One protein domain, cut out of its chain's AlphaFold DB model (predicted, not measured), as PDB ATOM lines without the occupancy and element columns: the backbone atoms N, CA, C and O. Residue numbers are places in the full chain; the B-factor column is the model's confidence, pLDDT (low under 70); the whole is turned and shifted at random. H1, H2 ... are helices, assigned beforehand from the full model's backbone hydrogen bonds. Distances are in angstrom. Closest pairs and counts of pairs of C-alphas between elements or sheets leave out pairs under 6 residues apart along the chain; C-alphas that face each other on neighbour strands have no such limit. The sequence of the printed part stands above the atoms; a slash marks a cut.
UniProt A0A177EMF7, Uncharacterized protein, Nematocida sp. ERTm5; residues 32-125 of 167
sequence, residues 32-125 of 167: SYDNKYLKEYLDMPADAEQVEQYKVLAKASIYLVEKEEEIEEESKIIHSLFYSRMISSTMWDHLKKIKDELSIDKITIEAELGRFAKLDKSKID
ATOM      1  N   SER A  32     144.245 -97.026  43.473       64.31
ATOM      2  CA  SER A  32     143.389 -98.065  44.047       64.31
ATOM      3  C   SER A  32     142.305 -97.411  44.894       64.31
ATOM      4  O   SER A  32     142.612 -96.721  45.869       64.31
ATOM      5  N   TYR A  33     141.047 -97.640  44.537       74.44
ATOM      6  CA  TYR A  33     139.914 -97.318  45.390       74.44
ATOM      7  C   TYR A  33     139.512 -98.577  46.163       74.44
ATOM      8  O   TYR A  33     139.225 -99.610  45.568       74.44
ATOM      9  N   ASP A  34     139.531 -98.494  47.492       80.50
ATOM     10  CA  ASP A  34     139.015 -99.544  48.372       80.50
ATOM     11  C   ASP A  34     138.258 -98.884  49.528       80.50
ATOM     12  O   ASP A  34     138.833 -98.154  50.351       80.50
ATOM     13  N   ASN A  35     136.942 -99.093  49.573       83.94
ATOM     14  CA  ASN A  35     136.095 -98.592  50.645       83.94
ATOM     15  C   ASN A  35     136.110 -99.558  51.830       83.94
ATOM     16  O   ASN A  35     135.222-100.395  52.013       83.94
ATOM     17  N   LYS A  36     137.118 -99.390  52.690       88.12
ATOM     18  CA  LYS A  36     137.303-100.212  53.892       88.12
ATOM     19  C   LYS A  36     136.052-100.281  54.779       88.12
ATOM     20  O   LYS A  36     135.784-101.331  55.353       88.12
ATOM     21  N   TYR A  37     135.297 -99.189  54.902       88.00
ATOM     22  CA  TYR A  37     134.111 -99.137  55.763       88.00
ATOM     23  C   TYR A  37     132.907 -99.850  55.150       88.00
ATOM     24  O   TYR A  37     132.129-100.465  55.872       88.00
ATOM     25  N   LEU A  38     132.752 -99.793  53.824       88.31
ATOM     26  CA  LEU A  38     131.720-100.576  53.148       88.31
ATOM     27  C   LEU A  38     132.020-102.070  53.269       88.31
ATOM     28  O   LEU A  38     131.126-102.855  53.565       88.31
ATOM     29  N   LYS A  39     133.289-102.456  53.125       89.62
ATOM     30  CA  LYS A  39     133.723-103.833  53.365       89.62
ATOM     31  C   LYS A  39     133.466-104.273  54.806       89.62
ATOM     32  O   LYS A  39     132.904-105.339  55.018       89.62
ATOM     33  N   GLU A  40     133.791-103.423  55.781       90.62
ATOM     34  CA  GLU A  40     133.478-103.664  57.193       90.62
ATOM     35  C   GLU A  40     131.975-103.893  57.402       90.62
ATOM     36  O   GLU A  40     131.605-104.833  58.093       90.62
ATOM     37  N   TYR A  41     131.112-103.098  56.763       89.75
ATOM     38  CA  TYR A  41     129.659-103.295  56.801       89.75
ATOM     39  C   TYR A  41     129.219-104.628  56.172       89.75
ATOM     40  O   TYR A  41     128.366-105.311  56.733       89.75
ATOM     41  N   LEU A  42     129.790-105.013  55.028       87.44
ATOM     42  CA  LEU A  42     129.454-106.269  54.343       87.44
ATOM     43  C   LEU A  42     129.924-107.510  55.116       87.44
ATOM     44  O   LEU A  42     129.276-108.553  55.041       87.44
ATOM     45  N   ASP A  43     131.018-107.386  55.867       91.19
ATOM     46  CA  ASP A  43     131.566-108.450  56.713       91.19
ATOM     47  C   ASP A  43     130.861-108.542  58.085       91.19
ATOM     48  O   ASP A  43     131.094-109.492  58.839       91.19
ATOM     49  N   MET A  44     129.994-107.580  58.437       87.62
ATOM     50  CA  MET A  44     129.238-107.625  59.691       87.62
ATOM     51  C   MET A  44     128.229-108.777  59.704       87.62
ATOM     52  O   MET A  44     127.560-109.049  58.703       87.62
ATOM     53  N   PRO A  45     128.043-109.436  60.861       84.94
ATOM     54  CA  PRO A  45     127.064-110.499  60.967       84.94
ATOM     55  C   PRO A  45     125.645-109.906  60.886       84.94
ATOM     56  O   PRO A  45     125.367-108.801  61.362       84.94
ATOM     57  N   ALA A  46     124.733-110.628  60.230       78.25
ATOM     58  CA  ALA A  46     123.396-110.121  59.900       78.25
ATOM     59  C   ALA A  46     122.524-109.812  61.135       78.25
ATOM     60  O   ALA A  46     121.552-109.062  61.033       78.25
ATOM     61  N   ASP A  47     122.871-110.387  62.285       81.50
ATOM     62  CA  ASP A  47     122.255-110.194  63.597       81.50
ATOM     63  C   ASP A  47     122.873-109.042  64.410       81.50
ATOM     64  O   ASP A  47     122.403-108.768  65.515       81.50
ATOM     65  N   ALA A  48     123.878-108.340  63.870       81.38
ATOM     66  CA  ALA A  48     124.441-107.152  64.505       81.38
ATOM     67  C   ALA A  48     123.375-106.071  64.752       81.38
ATOM     68  O   ALA A  48     122.373-105.953  64.036       81.38
ATOM     69  N   GLU A  49     123.600-105.249  65.779       84.69
ATOM     70  CA  GLU A  49     122.651-104.215  66.167       84.69
ATOM     71  C   GLU A  49     122.458-103.202  65.024       84.69
ATOM     72  O   GLU A  49     123.417-102.670  64.464       84.69
ATOM     73  N   GLN A  50     121.198-102.890  64.696       82.69
ATOM     74  CA  GLN A  50     120.855-101.985  63.586       82.69
ATOM     75  C   GLN A  50     121.537-100.611  63.711       82.69
ATOM     76  O   GLN A  50     121.885 -99.995  62.706       82.69
ATOM     77  N   VAL A  51     121.750-100.140  64.943       83.19
ATOM     78  CA  VAL A  51     122.434 -98.873  65.233       83.19
ATOM     79  C   VAL A  51     123.919 -98.939  64.868       83.19
ATOM     80  O   VAL A  51     124.471 -97.958  64.370       83.19
ATOM     81  N   GLU A  52     124.580-100.073  65.097       83.94
ATOM     82  CA  GLU A  52     125.990-100.267  64.750       83.94
ATOM     83  C   GLU A  52     126.173-100.411  63.239       83.94
ATOM     84  O   GLU A  52     127.007 -99.712  62.661       83.94
ATOM     85  N   GLN A  53     125.315-101.206  62.593       83.62
ATOM     86  CA  GLN A  53     125.266-101.334  61.135       83.62
ATOM     87  C   GLN A  53     125.083 -99.965  60.458       83.62
ATOM     88  O   GLN A  53     125.820 -99.617  59.536       83.62
ATOM     89  N   TYR A  54     124.155 -99.140  60.961       86.75
ATOM     90  CA  TYR A  54     123.927 -97.790  60.440       86.75
ATOM     91  C   TYR A  54     125.134 -96.862  60.636       86.75
ATOM     92  O   TYR A  54     125.480 -96.101  59.735       86.75
ATOM     93  N   LYS A  55     125.813 -96.920  61.791       87.88
ATOM     94  CA  LYS A  55     127.010 -96.101  62.051       87.88
ATOM     95  C   LYS A  55     128.142 -96.416  61.076       87.88
ATOM     96  O   LYS A  55     128.808 -95.490  60.614       87.88
ATOM     97  N   VAL A  56     128.378 -97.693  60.781       89.00
ATOM     98  CA  VAL A  56     129.428 -98.092  59.833       89.00
ATOM     99  C   VAL A  56     129.046 -97.717  58.407       89.00
ATOM    100  O   VAL A  56     129.868 -97.142  57.697       89.00
ATOM    101  N   LEU A  57     127.779 -97.888  58.029       88.81
ATOM    102  CA  LEU A  57     127.278 -97.441  56.730       88.81
ATOM    103  C   LEU A  57     127.379 -95.912  56.551       88.81
ATOM    104  O   LEU A  57     127.760 -95.434  55.486       88.81
ATOM    105  N   ALA A  58     127.122 -95.131  57.605       87.50
ATOM    106  CA  ALA A  58     127.304 -93.679  57.582       87.50
ATOM    107  C   ALA A  58     128.782 -93.289  57.394       87.50
ATOM    108  O   ALA A  58     129.083 -92.402  56.596       87.50
ATOM    109  N   LYS A  59     129.721 -93.987  58.048       90.06
ATOM    110  CA  LYS A  59     131.162 -93.789  57.802       90.06
ATOM    111  C   LYS A  59     131.542 -94.134  56.361       90.06
ATOM    112  O   LYS A  59     132.274 -93.370  55.740       90.06
ATOM    113  N   ALA A  60     130.997 -95.225  55.820       89.38
ATOM    114  CA  ALA A  60     131.202 -95.608  54.425       89.38
ATOM    115  C   ALA A  60     130.686 -94.541  53.449       89.38
ATOM    116  O   ALA A  60     131.361 -94.253  52.464       89.38
ATOM    117  N   SER A  61     129.540 -93.912  53.745       88.94
ATOM    118  CA  SER A  61     129.002 -92.821  52.922       88.94
ATOM    119  C   SER A  61     129.867 -91.560  52.955       88.94
ATOM    120  O   SER A  61     130.083 -90.951  51.914       88.94
ATOM    121  N   ILE A  62     130.402 -91.190  54.124       90.12
ATOM    122  CA  ILE A  62     131.273 -90.014  54.263       90.12
ATOM    123  C   ILE A  62     132.561 -90.240  53.473       90.12
ATOM    124  O   ILE A  62     132.930 -89.409  52.650       90.12
ATOM    125  N   TYR A  63     133.189 -91.404  53.659       90.62
ATOM    126  CA  TYR A  63     134.401 -91.771  52.934       90.62
ATOM    127  C   TYR A  63     134.188 -91.811  51.415       90.62
ATOM    128  O   TYR A  63     135.058 -91.398  50.653       90.62
ATOM    129  N   LEU A  64     133.022 -92.284  50.958       90.25
ATOM    130  CA  LEU A  64     132.686 -92.286  49.537       90.25
ATOM    131  C   LEU A  64     132.624 -90.868  48.963       90.25
ATOM    132  O   LEU A  64     133.165 -90.643  47.887       90.25
ATOM    133  N   VAL A  65     132.006 -89.920  49.673       89.50
ATOM    134  CA  VAL A  65     131.914 -88.522  49.222       89.50
ATOM    135  C   VAL A  65     133.294 -87.869  49.162       89.50
ATOM    136  O   VAL A  65     133.616 -87.237  48.159       89.50
ATOM    137  N   GLU A  66     134.129 -88.072  50.185       89.62
ATOM    138  CA  GLU A  66     135.510 -87.566  50.198       89.62
ATOM    139  C   GLU A  66     136.310 -88.093  48.995       89.62
ATOM    140  O   GLU A  66     137.012 -87.338  48.323       89.62
ATOM    141  N   LYS A  67     136.165 -89.387  48.675       89.00
ATOM    142  CA  LYS A  67     136.845 -90.001  47.530       89.00
ATOM    143  C   LYS A  67     136.264 -89.593  46.180       89.00
ATOM    144  O   LYS A  67     137.018 -89.495  45.216       89.00
ATOM    145  N   GLU A  68     134.958 -89.348  46.092       89.50
ATOM    146  CA  GLU A  68     134.311 -88.837  44.877       89.50
ATOM    147  C   GLU A  68     134.869 -87.451  44.516       89.50
ATOM    148  O   GLU A  68     135.211 -87.220  43.355       89.50
ATOM    149  N   GLU A  69     135.048 -86.572  45.508       89.38
ATOM    150  CA  GLU A  69     135.626 -85.235  45.321       89.38
ATOM    151  C   GLU A  69     137.101 -85.298  44.886       89.38
ATOM    152  O   GLU A  69     137.464 -84.710  43.864       89.38
ATOM    153  N   GLU A  70     137.932 -86.085  45.582       88.69
ATOM    154  CA  GLU A  70     139.353 -86.283  45.246       88.69
ATOM    155  C   GLU A  70     139.529 -86.794  43.804       88.69
ATOM    156  O   GLU A  70     140.288 -86.233  43.010       88.69
ATOM    157  N   ILE A  71     138.754 -87.811  43.416       87.94
ATOM    158  CA  ILE A  71     138.828 -88.408  42.077       87.94
ATOM    159  C   ILE A  71     138.285 -87.459  41.003       87.94
ATOM    160  O   ILE A  71     138.726 -87.511  39.849       87.94
ATOM    161  N   GLU A  72     137.345 -86.569  41.328       88.75
ATOM    162  CA  GLU A  72     136.884 -85.548  40.388       88.75
ATOM    163  C   GLU A  72     137.981 -84.515  40.088       88.75
ATOM    164  O   GLU A  72     138.188 -84.153  38.921       88.75
ATOM    165  N   GLU A  73     138.707 -84.064  41.110       88.56
ATOM    166  CA  GLU A  73     139.841 -83.153  40.949       88.56
ATOM    167  C   GLU A  73     140.972 -83.801  40.147       88.56
ATOM    168  O   GLU A  73     141.412 -83.251  39.128       88.56
ATOM    169  N   GLU A  74     141.380 -85.014  40.524       85.50
ATOM    170  CA  GLU A  74     142.399 -85.774  39.799       85.50
ATOM    171  C   GLU A  74     141.979 -86.044  38.354       85.50
ATOM    172  O   GLU A  74     142.777 -85.906  37.423       85.50
ATOM    173  N   SER A  75     140.699 -86.349  38.127       86.00
ATOM    174  CA  SER A  75     140.170 -86.593  36.791       86.00
ATOM    175  C   SER A  75     140.339 -85.397  35.863       86.00
ATOM    176  O   SER A  75     140.535 -85.609  34.665       86.00
ATOM    177  N   LYS A  76     140.244 -84.161  36.364       88.88
ATOM    178  CA  LYS A  76     140.439 -82.952  35.546       88.88
ATOM    179  C   LYS A  76     141.894 -82.851  35.086       88.88
ATOM    180  O   LYS A  76     142.155 -82.566  33.913       88.88
ATOM    181  N   ILE A  77     142.835 -83.158  35.979       87.06
ATOM    182  CA  ILE A  77     144.277 -83.151  35.700       87.06
ATOM    183  C   ILE A  77     144.634 -84.270  34.716       87.06
ATOM    184  O   ILE A  77     145.234 -84.010  33.671       87.06
ATOM    185  N   ILE A  78     144.206 -85.501  35.002       85.62
ATOM    186  CA  ILE A  78     144.454 -86.684  34.169       85.62
ATOM    187  C   ILE A  78     143.856 -86.491  32.771       85.62
ATOM    188  O   ILE A  78     144.517 -86.790  31.778       85.62
ATOM    189  N   HIS A  79     142.648 -85.931  32.664       87.50
ATOM    190  CA  HIS A  79     142.038 -85.612  31.372       87.50
ATOM    191  C   HIS A  79     142.920 -84.659  30.557       87.50
ATOM    192  O   HIS A  79     143.222 -84.943  29.398       87.50
ATOM    193  N   SER A  80     143.381 -83.558  31.156       87.94
ATOM    194  CA  SER A  80     144.289 -82.614  30.489       87.94
ATOM    195  C   SER A  80     145.572 -83.305  30.005       87.94
ATOM    196  O   SER A  80     145.911 -83.243  28.822       87.94
ATOM    197  N   LEU A  81     146.226 -84.069  30.887       87.25
ATOM    198  CA  LEU A  81     147.454 -84.801  30.572       87.25
ATOM    199  C   LEU A  81     147.258 -85.840  29.458       87.25
ATOM    200  O   LEU A  81     148.153 -86.030  28.629       87.25
ATOM    201  N   PHE A  82     146.100 -86.504  29.407       86.81
ATOM    202  CA  PHE A  82     145.789 -87.493  28.377       86.81
ATOM    203  C   PHE A  82     145.669 -86.846  26.993       86.81
ATOM    204  O   PHE A  82     146.307 -87.301  26.041       86.81
ATOM    205  N   TYR A  83     144.920 -85.745  26.875       88.00
ATOM    206  CA  TYR A  83     144.767 -85.036  25.598       88.00
ATOM    207  C   TYR A  83     146.056 -84.343  25.145       88.00
ATOM    208  O   TYR A  83     146.319 -84.259  23.944       88.00
ATOM    209  N   SER A  84     146.913 -83.942  26.086       89.56
ATOM    210  CA  SER A  84     148.280 -83.491  25.806       89.56
ATOM    211  C   SER A  84     149.253 -84.632  25.464       89.56
ATOM    212  O   SER A  84     150.423 -84.365  25.204       89.56
ATOM    213  N   ARG A  85     148.790 -85.894  25.431       86.44
ATOM    214  CA  ARG A  85     149.592 -87.109  25.179       86.44
ATOM    215  C   ARG A  85     150.746 -87.308  26.170       86.44
ATOM    216  O   ARG A  85     151.754 -87.921  25.827       86.44
ATOM    217  N   MET A  86     150.602 -86.793  27.390       81.25
ATOM    218  CA  MET A  86     151.615 -86.877  28.449       81.25
ATOM    219  C   MET A  86     151.453 -88.115  29.339       81.25
ATOM    220  O   MET A  86     152.387 -88.477  30.045       81.25
ATOM    221  N   ILE A  87     150.295 -88.780  29.290       82.75
ATOM    222  CA  ILE A  87     150.033 -90.042  29.995       82.75
ATOM    223  C   ILE A  87     149.494 -91.103  29.034       82.75
ATOM    224  O   ILE A  87     148.926 -90.792  27.984       82.75
ATOM    225  N   SER A  88     149.683 -92.371  29.391       80.62
ATOM    226  CA  SER A  88     149.204 -93.506  28.604       80.62
ATOM    227  C   SER A  88     147.679 -93.643  28.659       80.62
ATOM    228  O   SER A  88     147.025 -93.260  29.630       80.62
ATOM    229  N   SER A  89     147.108 -94.287  27.637       81.31
ATOM    230  CA  SER A  89     145.692 -94.686  27.635       81.31
ATOM    231  C   SER A  89     145.338 -95.624  28.784       81.31
ATOM    232  O   SER A  89     144.200 -95.650  29.225       81.31
ATOM    233  N   THR A  90     146.315 -96.374  29.289       80.19
ATOM    234  CA  THR A  90     146.097 -97.286  30.405       80.19
ATOM    235  C   THR A  90     145.767 -96.537  31.695       80.19
ATOM    236  O   THR A  90     144.870 -96.954  32.413       80.19
ATOM    237  N   MET A  91     146.404 -95.391  31.956       79.19
ATOM    238  CA  MET A  91     146.072 -94.546  33.110       79.19
ATOM    239  C   MET A  91     144.649 -93.976  33.004       79.19
ATOM    240  O   MET A  91     143.907 -93.929  33.982       79.19
ATOM    241  N   TRP A  92     144.247 -93.589  31.792       82.44
ATOM    242  CA  TRP A  92     142.888 -93.130  31.512       82.44
ATOM    243  C   TRP A  92     141.841 -94.231  31.744       82.44
ATOM    244  O   TRP A  92     140.817 -93.992  32.385       82.44
ATOM    245  N   ASP A  93     142.115 -95.447  31.266       83.38
ATOM    246  CA  ASP A  93     141.245 -96.607  31.473       83.38
ATOM    247  C   ASP A  93     141.146 -96.982  32.966       83.38
ATOM    248  O   ASP A  93     140.063 -97.327  33.438       83.38
ATOM    249  N   HIS A  94     142.236 -96.840  33.729       82.81
ATOM    250  CA  HIS A  94     142.247 -97.047  35.184       82.81
ATOM    251  C   HIS A  94     141.373 -96.042  35.936       82.81
ATOM    252  O   HIS A  94     140.527 -96.446  36.732       82.81
ATOM    253  N   LEU A  95     141.507 -94.746  35.642       85.19
ATOM    254  CA  LEU A  95     140.641 -93.720  36.226       85.19
ATOM    255  C   LEU A  95     139.161 -94.011  35.940       85.19
ATOM    256  O   LEU A  95     138.303 -93.825  36.801       85.19
ATOM    257  N   LYS A  96     138.852 -94.483  34.728       85.44
ATOM    258  CA  LYS A  96     137.487 -94.859  34.360       85.44
ATOM    259  C   LYS A  96     136.977 -96.036  35.196       85.44
ATOM    260  O   LYS A  96     135.865 -95.958  35.704       85.44
ATOM    261  N   LYS A  97     137.796 -97.075  35.380       86.56
ATOM    262  CA  LYS A  97     137.458 -98.234  36.219       86.56
ATOM    263  C   LYS A  97     137.153 -97.817  37.663       86.56
ATOM    264  O   LYS A  97     136.143 -98.239  38.208       86.56
ATOM    265  N   ILE A  98     137.962 -96.933  38.239       86.75
ATOM    266  CA  ILE A  98     137.757 -96.421  39.602       86.75
ATOM    267  C   ILE A  98     136.445 -95.645  39.726       86.75
ATOM    268  O   ILE A  98     135.719 -95.800  40.704       86.75
ATOM    269  N   LYS A  99     136.107 -94.819  38.728       87.50
ATOM    270  CA  LYS A  99     134.812 -94.124  38.704       87.50
ATOM    271  C   LYS A  99     133.639 -95.097  38.626       87.50
ATOM    272  O   LYS A  99     132.621 -94.866  39.276       87.50
ATOM    273  N   ASP A 100     133.782 -96.171  37.854       87.50
ATOM    274  CA  ASP A 100     132.765 -97.217  37.770       87.50
ATOM    275  C   ASP A 100     132.612 -97.929  39.134       87.50
ATOM    276  O   ASP A 100     131.487 -98.098  39.602       87.50
ATOM    277  N   GLU A 101     133.709 -98.254  39.826       87.69
ATOM    278  CA  GLU A 101     133.697 -98.843  41.179       87.69
ATOM    279  C   GLU A 101     133.040 -97.919  42.219       87.69
ATOM    280  O   GLU A 101     132.114 -98.339  42.913       87.69
ATOM    281  N   LEU A 102     133.417 -96.636  42.255       89.38
ATOM    282  CA  LEU A 102     132.765 -95.618  43.092       89.38
ATOM    283  C   LEU A 102     131.250 -95.557  42.859       89.38
ATOM    284  O   LEU A 102     130.472 -95.423  43.803       89.38
ATOM    285  N   SER A 103     130.820 -95.647  41.598       88.06
ATOM    286  CA  SER A 103     129.399 -95.590  41.254       88.06
ATOM    287  C   SER A 103     128.624 -96.797  41.791       88.06
ATOM    288  O   SER A 103     127.493 -96.646  42.257       88.06
ATOM    289  N   ILE A 104     129.241 -97.982  41.784       89.31
ATOM    290  CA  ILE A 104     128.658 -99.215  42.322       89.31
ATOM    291  C   ILE A 104     128.532 -99.113  43.845       89.31
ATOM    292  O   ILE A 104     127.464 -99.405  44.397       89.31
ATOM    293  N   ASP A 105     129.578 -98.642  44.520       89.62
ATOM    294  CA  ASP A 105     129.569 -98.456  45.973       89.62
ATOM    295  C   ASP A 105     128.520 -97.424  46.401       89.62
ATOM    296  O   ASP A 105     127.783 -97.648  47.363       89.62
ATOM    297  N   LYS A 106     128.369 -96.333  45.640       90.44
ATOM    298  CA  LYS A 106     127.346 -95.304  45.872       90.44
ATOM    299  C   LYS A 106     125.938 -95.881  45.810       90.44
ATOM    300  O   LYS A 106     125.162 -95.695  46.744       90.44
ATOM    301  N   ILE A 107     125.631 -96.638  44.754       89.38
ATOM    302  CA  ILE A 107     124.335 -97.317  44.600       89.38
ATOM    303  C   ILE A 107     124.076 -98.257  45.781       89.38
ATOM    304  O   ILE A 107     122.967 -98.294  46.316       89.38
ATOM    305  N   THR A 108     125.097 -99.005  46.202       88.94
ATOM    306  CA  THR A 108     124.995 -99.968  47.305       88.94
ATOM    307  C   THR A 108     124.684 -99.264  48.626       88.94
ATOM    308  O   THR A 108     123.741 -99.639  49.327       88.94
ATOM    309  N   ILE A 109     125.422 -98.199  48.944       90.31
ATOM    310  CA  ILE A 109     125.232 -97.411  50.165       90.31
ATOM    311  C   ILE A 109     123.861 -96.730  50.172       90.31
ATOM    312  O   ILE A 109     123.150 -96.790  51.177       90.31
ATOM    313  N   GLU A 110     123.449 -96.119  49.060       88.19
ATOM    314  CA  GLU A 110     122.132 -95.485  48.933       88.19
ATOM    315  C   GLU A 110     120.989 -96.494  49.105       88.19
ATOM    316  O   GLU A 110     119.996 -96.206  49.783       88.19
ATOM    317  N   ALA A 111     121.129 -97.697  48.538       87.56
ATOM    318  CA  ALA A 111     120.142 -98.761  48.675       87.56
ATOM    319  C   ALA A 111     119.992 -99.225  50.135       87.56
ATOM    320  O   ALA A 111     118.863 -99.328  50.631       87.56
ATOM    321  N   GLU A 112     121.103 -99.448  50.843       85.88
ATOM    322  CA  GLU A 112     121.079 -99.871  52.249       85.88
ATOM    323  C   GLU A 112     120.581 -98.755  53.179       85.88
ATOM    324  O   GLU A 112     119.719 -98.995  54.028       85.88
ATOM    325  N   LEU A 113     121.000 -97.501  52.977       86.62
ATOM    326  CA  LEU A 113     120.453 -96.359  53.725       86.62
ATOM    327  C   LEU A 113     118.940 -96.218  53.491       86.62
ATOM    328  O   LEU A 113     118.171 -95.995  54.432       86.62
ATOM    329  N   GLY A 114     118.488 -96.424  52.252       82.12
ATOM    330  CA  GLY A 114     117.072 -96.451  51.896       82.12
ATOM    331  C   GLY A 114     116.291 -97.572  52.593       82.12
ATOM    332  O   GLY A 114     115.120 -97.385  52.940       82.12
ATOM    333  N   ARG A 115     116.919 -98.727  52.845       81.94
ATOM    334  CA  ARG A 115     116.333 -99.823  53.633       81.94
ATOM    335  C   ARG A 115     116.160 -99.424  55.099       81.94
ATOM    336  O   ARG A 115     115.069 -99.629  55.638       81.94
ATOM    337  N   PHE A 116     117.161 -98.802  55.724       78.31
ATOM    338  CA  PHE A 116     117.045 -98.299  57.101       78.31
ATOM    339  C   PHE A 116     115.944 -97.237  57.239       78.31
ATOM    340  O   PHE A 116     115.109 -97.331  58.139       78.31
ATOM    341  N   ALA A 117     115.847 -96.299  56.293       75.06
ATOM    342  CA  ALA A 117     114.805 -95.268  56.295       75.06
ATOM    343  C   ALA A 117     113.372 -95.832  56.162       75.06
ATOM    344  O   ALA A 117     112.406 -95.224  56.636       75.06
ATOM    345  N   LYS A 118     113.201 -96.992  55.511       68.31
ATOM    346  CA  LYS A 118     111.903 -97.687  55.405       68.31
ATOM    347  C   LYS A 118     111.558 -98.474  56.670       68.31
ATOM    348  O   LYS A 118     110.389 -98.499  57.054       68.31
ATOM    349  N   LEU A 119     112.549 -99.085  57.323       58.84
ATOM    350  CA  LEU A 119     112.368 -99.822  58.579       58.84
ATOM    351  C   LEU A 119     111.895 -98.903  59.714       58.84
ATOM    352  O   LEU A 119     111.014 -99.294  60.481       58.84
ATOM    353  N   ASP A 120     112.385 -97.667  59.760       54.31
ATOM    354  CA  ASP A 120     112.026 -96.694  60.799       54.31
ATOM    355  C   ASP A 120     110.532 -96.304  60.761       54.31
ATOM    356  O   ASP A 120     109.892 -96.116  61.789       54.31
ATOM    357  N   LYS A 121     109.903 -96.315  59.575       51.66
ATOM    358  CA  LYS A 121     108.455 -96.057  59.425       51.66
ATOM    359  C   LYS A 121     107.568 -97.218  59.874       51.66
ATOM    360  O   LYS A 121     106.387 -97.009  60.128       51.66
ATOM    361  N   SER A 122     108.113 -98.432  59.953       51.50
ATOM    362  CA  SER A 122     107.345 -99.643  60.274       51.50
ATOM    363  C   SER A 122     107.192 -99.910  61.777       51.50
ATOM    364  O   SER A 122     106.347-100.712  62.157       51.50
ATOM    365  N   LYS A 123     107.970 -99.225  62.630       47.50
ATOM    366  CA  LYS A 123     107.946 -99.362  64.101       47.50
ATOM    367  C   LYS A 123     107.276 -98.195  64.838       47.50
ATOM    368  O   LYS A 123     107.322 -98.139  66.065       47.50
ATOM    369  N   ILE A 124     106.655 -97.252  64.126       48.53
ATOM    370  CA  ILE A 124     105.960 -96.124  64.760       48.53
ATOM    371  C   ILE A 124     104.542 -96.559  65.143       48.53
ATOM    372  O   ILE A 124     103.560 -96.203  64.495       48.53
ATOM    373  N   ASP A 125     104.439 -97.310  66.237       43.31
ATOM    374  CA  ASP A 125     103.189 -97.421  66.978       43.31
ATOM    375  C   ASP A 125     102.900 -96.050  67.610       43.31
ATOM    376  O   ASP A 125     103.729 -95.479  68.328       43.31
TER     377      ASP A 125
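What this domain is: This is residues 32 to 125 of the 167 residues of an uncharacterized protein of Nematocida sp. ERTm5 (UniProt A0A177EMF7). The domain is a long, narrow hairpin of two long helices, H2 and H3, that run opposite ways side by side, with a short third helix, H1, packed on the first part of H2, on residues 53 to 63. The last residues, 117 to 125, stick out beyond this body, and 117 to 122 of them belong to H3. The printed part has 94 residues, with three named helices in the order H1, H2, H3 and no named strand; its class is all helix. The whole is loose, with a radius of gyration of the C-alphas of 17.3 A, and the C-alphas span 63 by 23 by 15 A.

How they stand to each other: H1, residues 36 to 43, touches H2, residues 50 to 83, and the closest C-alphas are those of Tyr 37 and Ala 60, 4.8 A apart. H2 touches H1 with residues 53 to 63 alone. H1 and H2 form a helical hairpin, running opposite ways at a steep tilt of 44 degrees. H3, residues 89 to 122, touches H2, with the C-alphas of Ser 61 and Ile 109 closest at 6.5 A. H2 and H3 form a second helical hairpin, running opposite ways at a shallow tilt of 25 degrees, and their centres are 9.9 A apart. H1 and H3 are close but not clearly touching: their closest C-alphas, those of Leu 38 and Asp 105, are 7.8 A apart. These two run the same way at a steep tilt of 53 degrees. H2 has a kink of 27 degrees near residue 74. In H1 and H2 every O i to N i+4 pair is within hydrogen-bond range; in H3, 28 of 30 are.

Where its parts are: H1 begins at Lys 36, whose C-alpha is at (137.303, -100.212, 53.892), and ends at Asp 43. H2 runs 48.0 A from the C-alpha of Gln 50 at (120.855, -101.985, 63.586) to that of Tyr 83. H3 runs 50.6 A from the C-alpha of Ser 89 to that of Ser 122 at (107.345, -99.643, 60.274).

The domain as a whole: The two C-alphas farthest apart, those of Arg 85 and Asp 125, are 63.3 A apart. Without residues 117 to 125, which stand free, the body has 85 residues and spans 52 by 18 by 16 A. The printed part has no cut. The link from H1 to H2 is short, with 6 residues, and that from H2 to H3 is tight, with 5. The mean pLDDT of the printed part is 83.2; residue 32 and residues 118 to 125 are under 70.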